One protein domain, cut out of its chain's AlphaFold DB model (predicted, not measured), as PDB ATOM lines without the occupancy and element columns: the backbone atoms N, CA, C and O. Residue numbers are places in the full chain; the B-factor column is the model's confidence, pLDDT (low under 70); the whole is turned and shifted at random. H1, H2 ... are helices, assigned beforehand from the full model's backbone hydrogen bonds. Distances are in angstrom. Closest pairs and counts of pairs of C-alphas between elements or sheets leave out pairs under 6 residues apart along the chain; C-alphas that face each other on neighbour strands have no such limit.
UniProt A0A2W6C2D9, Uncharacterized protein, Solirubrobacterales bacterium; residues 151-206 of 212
ATOM      1  N   ASN A 151     -60.639   4.694 -43.720       45.25
ATOM      2  CA  ASN A 151     -59.865   4.565 -42.477       45.25
ATOM      3  C   ASN A 151     -59.080   3.243 -42.341       45.25
ATOM      4  O   ASN A 151     -57.987   3.237 -41.772       45.25
ATOM      5  N   ALA A 152     -59.573   2.133 -42.903       50.41
ATOM      6  CA  ALA A 152     -58.860   0.848 -42.858       50.41
ATOM      7  C   ALA A 152     -57.682   0.792 -43.851       50.41
ATOM      8  O   ALA A 152     -56.615   0.265 -43.531       50.41
ATOM      9  N   GLY A 153     -57.835   1.397 -45.036       44.91
ATOM     10  CA  GLY A 153     -56.785   1.415 -46.058       44.91
ATOM     11  C   GLY A 153     -55.578   2.282 -45.689       44.91
ATOM     12  O   GLY A 153     -54.445   1.941 -46.025       44.91
ATOM     13  N   LEU A 154     -55.788   3.387 -44.962       48.78
ATOM     14  CA  LEU A 154     -54.705   4.323 -44.647       48.78
ATOM     15  C   LEU A 154     -53.761   3.799 -43.552       48.78
ATOM     16  O   LEU A 154     -52.555   4.017 -43.633       48.78
ATOM     17  N   ARG A 155     -54.288   3.077 -42.551       48.66
ATOM     18  CA  ARG A 155     -53.480   2.526 -41.446       48.66
ATOM     19  C   ARG A 155     -52.676   1.288 -41.859       48.66
ATOM     20  O   ARG A 155     -51.540   1.140 -41.419       48.66
ATOM     21  N   SER A 156     -53.225   0.455 -42.747       53.81
ATOM     22  CA  SER A 156     -52.540  -0.742 -43.267       53.81
ATOM     23  C   SER A 156     -51.280  -0.394 -44.076       53.81
ATOM     24  O   SER A 156     -50.223  -1.003 -43.905       53.81
ATOM     25  N   ASN A 157     -51.339   0.670 -44.883       61.34
ATOM     26  CA  ASN A 157     -50.216   1.061 -45.738       61.34
ATOM     27  C   ASN A 157     -49.019   1.633 -44.959       61.34
ATOM     28  O   ASN A 157     -47.881   1.492 -45.403       61.34
ATOM     29  N   ILE A 158     -49.249   2.245 -43.792       66.81
ATOM     30  CA  ILE A 158     -48.170   2.824 -42.976       66.81
ATOM     31  C   ILE A 158     -47.360   1.722 -42.283       66.81
ATOM     32  O   ILE A 158     -46.131   1.764 -42.315       66.81
ATOM     33  N   LEU A 159     -48.018   0.703 -41.714       68.81
ATOM     34  CA  LEU A 159     -47.309  -0.417 -41.080       68.81
ATOM     35  C   LEU A 159     -46.485  -1.231 -42.088       68.81
ATOM     36  O   LEU A 159     -45.357  -1.612 -41.779       68.81
ATOM     37  N   SER A 160     -47.013  -1.447 -43.297       75.56
ATOM     38  CA  SER A 160     -46.290  -2.143 -44.373       75.56
ATOM     39  C   SER A 160     -44.993  -1.418 -44.764       75.56
ATOM     40  O   SER A 160     -43.937  -2.042 -44.881       75.56
ATOM     41  N   GLY A 161     -45.035  -0.083 -44.867       75.69
ATOM     42  CA  GLY A 161     -43.852   0.724 -45.181       75.69
ATOM     43  C   GLY A 161     -42.753   0.637 -44.116       75.69
ATOM     44  O   GLY A 161     -41.575   0.530 -44.455       75.69
ATOM     45  N   ILE A 162     -43.128   0.624 -42.832       76.12
ATOM     46  CA  ILE A 162     -42.168   0.512 -41.720       76.12
ATOM     47  C   ILE A 162     -41.495  -0.866 -41.724       76.12
ATOM     48  O   ILE A 162     -40.275  -0.952 -41.598       76.12
ATOM     49  N   ALA A 163     -42.261  -1.943 -41.920       75.94
ATOM     50  CA  ALA A 163     -41.713  -3.298 -41.961       75.94
ATOM     51  C   ALA A 163     -40.711  -3.485 -43.116       75.94
ATOM     52  O   ALA A 163     -39.623  -4.024 -42.907       75.94
ATOM     53  N   ALA A 164     -41.034  -2.980 -44.313       76.00
ATOM     54  CA  ALA A 164     -40.135  -3.034 -45.466       76.00
ATOM     55  C   ALA A 164     -38.823  -2.267 -45.223       76.00
ATOM     56  O   ALA A 164     -37.749  -2.744 -45.590       76.00
ATOM     57  N   PHE A 165     -38.895  -1.109 -44.556       78.19
ATOM     58  CA  PHE A 165     -37.714  -0.320 -44.207       78.19
ATOM     59  C   PHE A 165     -36.794  -1.052 -43.221       78.19
ATOM     60  O   PHE A 165     -35.583  -1.093 -43.428       78.19
ATOM     61  N   VAL A 166     -37.351  -1.682 -42.182       82.31
ATOM     62  CA  VAL A 166     -36.558  -2.439 -41.198       82.31
ATOM     63  C   VAL A 166     -35.848  -3.625 -41.855       82.31
ATOM     64  O   VAL A 166     -34.647  -3.798 -41.653       82.31
ATOM     65  N   ILE A 167     -36.550  -4.402 -42.689       81.06
ATOM     66  CA  ILE A 167     -35.951  -5.521 -43.439       81.06
ATOM     67  C   ILE A 167     -34.802  -5.019 -44.321       81.06
ATOM     68  O   ILE A 167     -33.729  -5.620 -44.352       81.06
ATOM     69  N   TYR A 168     -35.006  -3.889 -44.999       74.69
ATOM     70  CA  TYR A 168     -33.987  -3.284 -45.845       74.69
ATOM     71  C   TYR A 168     -32.727  -2.884 -45.057       74.69
ATOM     72  O   TYR A 168     -31.619  -3.225 -45.469       74.69
ATOM     73  N   VAL A 169     -32.882  -2.228 -43.900       77.44
ATOM     74  CA  VAL A 169     -31.753  -1.834 -43.037       77.44
ATOM     75  C   VAL A 169     -30.955  -3.056 -42.576       77.44
ATOM     76  O   VAL A 169     -29.726  -3.026 -42.600       77.44
ATOM     77  N   VAL A 170     -31.629  -4.152 -42.220       82.44
ATOM     78  CA  VAL A 170     -30.964  -5.403 -41.819       82.44
ATOM     79  C   VAL A 170     -30.149  -5.993 -42.973       82.44
ATOM     80  O   VAL A 170     -28.989  -6.350 -42.776       82.44
ATOM     81  N   ILE A 171     -30.708  -6.047 -44.189       75.12
ATOM     82  CA  ILE A 171     -29.996  -6.553 -45.377       75.12
ATOM     83  C   ILE A 171     -28.793  -5.661 -45.714       75.12
ATOM     84  O   ILE A 171     -27.712  -6.173 -46.012       75.12
ATOM     85  N   ALA A 172     -28.953  -4.339 -45.643       68.69
ATOM     86  CA  ALA A 172     -27.887  -3.382 -45.931       68.69
ATOM     87  C   ALA A 172     -26.720  -3.492 -44.934       68.69
ATOM     88  O   ALA A 172     -25.561  -3.469 -45.346       68.69
ATOM     89  N   LEU A 173     -27.012  -3.673 -43.641       75.31
ATOM     90  CA  LEU A 173     -25.991  -3.883 -42.609       75.31
ATOM     91  C   LEU A 173     -25.297  -5.244 -42.751       75.31
ATOM     92  O   LEU A 173     -24.089  -5.333 -42.548       75.31
ATOM     93  N   ALA A 174     -26.033  -6.289 -43.137       76.69
ATOM     94  CA  ALA A 174     -25.488  -7.638 -43.286       76.69
ATOM     95  C   ALA A 174     -24.598  -7.810 -44.528       76.69
ATOM     96  O   ALA A 174     -23.696  -8.644 -44.525       76.69
ATOM     97  N   THR A 175     -24.845  -7.048 -45.598       76.62
ATOM     98  CA  THR A 175     -24.154  -7.233 -46.888       76.62
ATOM     99  C   THR A 175     -22.906  -6.372 -47.073       76.62
ATOM    100  O   THR A 175     -22.192  -6.593 -48.046       76.62
ATOM    101  N   GLY A 176     -22.628  -5.431 -46.156       56.41
ATOM    102  CA  GLY A 176     -21.352  -4.713 -46.008       56.41
ATOM    103  C   GLY A 176     -20.562  -4.492 -47.304       56.41
ATOM    104  O   GLY A 176     -19.544  -5.141 -47.522       56.41
ATOM    105  N   GLY A 177     -21.015  -3.589 -48.180       72.50
ATOM    106  CA  GLY A 177     -20.299  -3.314 -49.427       72.50
ATOM    107  C   GLY A 177     -21.009  -2.371 -50.397       72.50
ATOM    108  O   GLY A 177     -22.115  -1.894 -50.147       72.50
ATOM    109  N   VAL A 178     -20.366  -2.133 -51.545       70.50
ATOM    110  CA  VAL A 178     -20.825  -1.237 -52.631       70.50
ATOM    111  C   VAL A 178     -22.224  -1.611 -53.151       70.50
ATOM    112  O   VAL A 178     -22.991  -0.742 -53.559       70.50
ATOM    113  N   VAL A 179     -22.594  -2.893 -53.061       71.25
ATOM    114  CA  VAL A 179     -23.929  -3.403 -53.418       71.25
ATOM    115  C   VAL A 179     -25.014  -2.904 -52.453       71.25
ATOM    116  O   VAL A 179     -26.124  -2.597 -52.879       71.25
ATOM    117  N   GLY A 180     -24.702  -2.737 -51.164       66.31
ATOM    118  CA  GLY A 180     -25.638  -2.150 -50.201       66.31
ATOM    119  C   GLY A 180     -25.949  -0.684 -50.517       66.31
ATOM    120  O   GLY A 180     -27.087  -0.240 -50.357       66.31
ATOM    121  N   LEU A 181     -24.961   0.047 -51.045       74.25
ATOM    122  CA  LEU A 181     -25.086   1.463 -51.386       74.25
ATOM    123  C   LEU A 181     -25.972   1.690 -52.620       74.25
ATOM    124  O   LEU A 181     -26.818   2.583 -52.604       74.25
ATOM    125  N   THR A 182     -25.854   0.860 -53.663       75.50
ATOM    126  CA  THR A 182     -26.714   0.973 -54.856       75.50
ATOM    127  C   THR A 182     -28.171   0.644 -54.547       75.50
ATOM    128  O   THR A 182     -29.069   1.379 -54.966       75.50
ATOM    129  N   ILE A 183     -28.424  -0.404 -53.757       71.88
ATOM    130  CA  ILE A 183     -29.786  -0.744 -53.324       71.88
ATOM    131  C   ILE A 183     -30.346   0.368 -52.416       71.88
ATOM    132  O   ILE A 183     -31.517   0.728 -52.539       71.88
ATOM    133  N   GLY A 184     -29.513   0.984 -51.570       74.31
ATOM    134  CA  GLY A 184     -29.934   2.082 -50.690       74.31
ATOM    135  C   GLY A 184     -30.352   3.345 -51.405       74.31
ATOM    136  O   GLY A 184     -31.375   3.933 -51.054       74.31
ATOM    137  N   ILE A 185     -29.631   3.712 -52.462       81.19
ATOM    138  CA  ILE A 185     -30.039   4.818 -53.329       81.19
ATOM    139  C   ILE A 185     -31.400   4.506 -53.969       81.19
ATOM    140  O   ILE A 185     -32.282   5.364 -53.968       81.19
ATOM    141  N   GLY A 186     -31.614   3.273 -54.442       80.88
ATOM    142  CA  GLY A 186     -32.893   2.854 -55.022       80.88
ATOM    143  C   GLY A 186     -34.076   2.998 -54.056       80.88
ATOM    144  O   GLY A 186     -35.116   3.550 -54.424       80.88
ATOM    145  N   VAL A 187     -33.909   2.573 -52.801       79.44
ATOM    146  CA  VAL A 187     -34.948   2.701 -51.764       79.44
ATOM    147  C   VAL A 187     -35.213   4.168 -51.412       79.44
ATOM    148  O   VAL A 187     -36.374   4.570 -51.315       79.44
ATOM    149  N   LEU A 188     -34.168   4.989 -51.282       81.75
ATOM    150  CA  LEU A 188     -34.299   6.429 -51.023       81.75
ATOM    151  C   LEU A 188     -35.084   7.147 -52.126       81.75
ATOM    152  O   LEU A 188     -35.990   7.926 -51.826       81.75
ATOM    153  N   VAL A 189     -34.788   6.851 -53.394       88.38
ATOM    154  CA  VAL A 189     -35.518   7.413 -54.543       88.38
ATOM    155  C   VAL A 189     -36.984   6.968 -54.527       88.38
ATOM    156  O   VAL A 189     -37.882   7.786 -54.753       88.38
ATOM    157  N   GLY A 190     -37.254   5.701 -54.197       84.38
ATOM    158  CA  GLY A 190     -38.614   5.177 -54.055       84.38
ATOM    159  C   GLY A 190     -39.418   5.894 -52.964       84.38
ATOM    160  O   GLY A 190     -40.538   6.346 -53.214       84.38
ATOM    161  N   LEU A 191     -38.826   6.076 -51.780       83.38
ATOM    162  CA  LEU A 191     -39.446   6.802 -50.666       83.38
ATOM    163  C   LEU A 191     -39.687   8.278 -51.003       83.38
ATOM    164  O   LEU A 191     -40.768   8.796 -50.718       83.38
ATOM    165  N   ALA A 192     -38.730   8.943 -51.654       83.62
ATOM    166  CA  ALA A 192     -38.885  10.329 -52.090       83.62
ATOM    167  C   ALA A 192     -40.037  10.478 -53.099       83.62
ATOM    168  O   ALA A 192     -40.892  11.351 -52.948       83.62
ATOM    169  N   THR A 193     -40.124   9.578 -54.083       88.75
ATOM    170  CA  THR A 193     -41.202   9.567 -55.088       88.75
ATOM    171  C   THR A 193     -42.574   9.345 -54.447       88.75
ATOM    172  O   THR A 193     -43.556  10.010 -54.794       88.75
ATOM    173  N   PHE A 194     -42.643   8.435 -53.473       86.25
ATOM    174  CA  PHE A 194     -43.859   8.183 -52.706       86.25
ATOM    175  C   PHE A 194     -44.278   9.409 -51.881       86.25
ATOM    176  O   PHE A 194     -45.443   9.808 -51.924       86.25
ATOM    177  N   ALA A 195     -43.337  10.052 -51.182       86.44
ATOM    178  CA  ALA A 195     -43.598  11.253 -50.390       86.44
ATOM    179  C   ALA A 195     -44.096  12.423 -51.256       86.44
ATOM    180  O   ALA A 195     -45.070  13.086 -50.892       86.44
ATOM    181  N   ILE A 196     -43.495  12.634 -52.431       90.88
ATOM    182  CA  ILE A 196     -43.936  13.653 -53.395       90.88
ATOM    183  C   ILE A 196     -45.363  13.356 -53.866       90.88
ATOM    184  O   ILE A 196     -46.222  14.235 -53.826       90.88
ATOM    185  N   SER A 197     -45.648  12.106 -54.237       88.06
ATOM    186  CA  SER A 197     -46.987  11.681 -54.668       88.06
ATOM    187  C   SER A 197     -48.037  11.878 -53.567       88.06
ATOM    188  O   SER A 197     -49.154  12.330 -53.832       88.06
ATOM    189  N   TYR A 198     -47.673  11.597 -52.313       87.00
ATOM    190  CA  TYR A 198     -48.522  11.845 -51.149       87.00
ATOM    191  C   TYR A 198     -48.800  13.342 -50.946       87.00
ATOM    192  O   TYR A 198     -49.954  13.727 -50.746       87.00
ATOM    193  N   LEU A 199     -47.775  14.195 -51.042       88.56
ATOM    194  CA  LEU A 199     -47.920  15.648 -50.917       88.56
ATOM    195  C   LEU A 199     -48.783  16.236 -52.037       88.56
ATOM    196  O   LEU A 199     -49.686  17.018 -51.743       88.56
ATOM    197  N   ILE A 200     -48.572  15.815 -53.287       89.12
ATOM    198  CA  ILE A 200     -49.389  16.233 -54.435       89.12
ATOM    199  C   ILE A 200     -50.852  15.867 -54.196       89.12
ATOM    200  O   ILE A 200     -51.734  16.712 -54.335       89.12
ATOM    201  N   ARG A 201     -51.128  14.630 -53.769       85.25
ATOM    202  CA  ARG A 201     -52.495  14.195 -53.469       85.25
ATOM    203  C   ARG A 201     -53.099  15.004 -52.320       85.25
ATOM    204  O   ARG A 201     -54.252  15.415 -52.396       85.25
ATOM    205  N   LYS A 202     -52.332  15.274 -51.265       84.19
ATOM    206  CA  LYS A 202     -52.806  16.089 -50.144       84.19
ATOM    207  C   LYS A 202     -53.150  17.508 -50.598       84.19
ATOM    208  O   LYS A 202     -54.221  17.989 -50.259       84.19
ATOM    209  N   PHE A 203     -52.301  18.154 -51.392       87.50
ATOM    210  CA  PHE A 203     -52.547  19.519 -51.861       87.50
ATOM    211  C   PHE A 203     -53.674  19.613 -52.894       87.50
ATOM    212  O   PHE A 203     -54.521  20.495 -52.775       87.50
ATOM    213  N   LEU A 204     -53.741  18.693 -53.861       88.50
ATOM    214  CA  LEU A 204     -54.778  18.714 -54.900       88.50
ATOM    215  C   LEU A 204     -56.173  18.370 -54.363       88.50
ATOM    216  O   LEU A 204     -57.164  18.866 -54.893       88.50
ATOM    217  N   PHE A 205     -56.272  17.545 -53.316       80.38
ATOM    218  CA  PHE A 205     -57.562  17.047 -52.821       80.38
ATOM    219  C   PHE A 205     -57.986  17.602 -51.451       80.38
ATOM    220  O   PHE A 205     -59.125  17.379 -51.047       80.38
ATOM    221  N   ALA A 206     -57.143  18.360 -50.736       76.00
ATOM    222  CA  ALA A 206     -57.543  19.004 -49.475       76.00
ATOM    223  C   ALA A 206     -58.478  20.216 -49.661       76.00
ATOM    224  O   ALA A 206     -59.080  20.673 -48.693       76.00
TER     225      ALA A 206
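What this domain is: This is residues 151 to 206 of the 212 residues of an uncharacterized protein of Solirubrobacterales bacterium (UniProt A0A2W6C2D9). What shape is this? It is a long helical hairpin, a narrow V whose arms, H2 and H1, come together near their link, while residues 151 to 160 and 192 to 206 stand free. How large is it? The printed part has 56 residues with two named helices, H1 then H2, and no named strand: all helix. It is a loose rod, radius of gyration of the C-alphas 14.2 A, spanning 43 by 21 by 8 A.

How they stand to each other: How do the helices stand? H2, residues 178 to 205, and H1, residues 151 to 175, form a hairpin, running opposite ways at a shallow tilt of 17 degrees. Where do they touch? H2 touches with residues 180 to 184 alone, H1 with 171 to 173 alone; the closest C-alphas, of Gly 180 and Ala 172, are 5.0 A apart. What do the backbones show? Every O i to N i+4 pair is within hydrogen-bond range in H2, and 17 of 21 in H1.

Where its parts are: Where is H2? It runs 41.0 A, from C-alpha 178 at (-20.825, -1.237, -52.631) to C-alpha 205. Where is H1? It runs 37.9 A, from C-alpha 151 at (-59.865, 4.565, -42.477) to C-alpha 175.

The domain as a whole: Is it continuous? The printed part has no cut, and the link from H1 to H2 is tight. Where is confidence low? Residues 151 to 159, 172, 176 and 180 have pLDDT under 70.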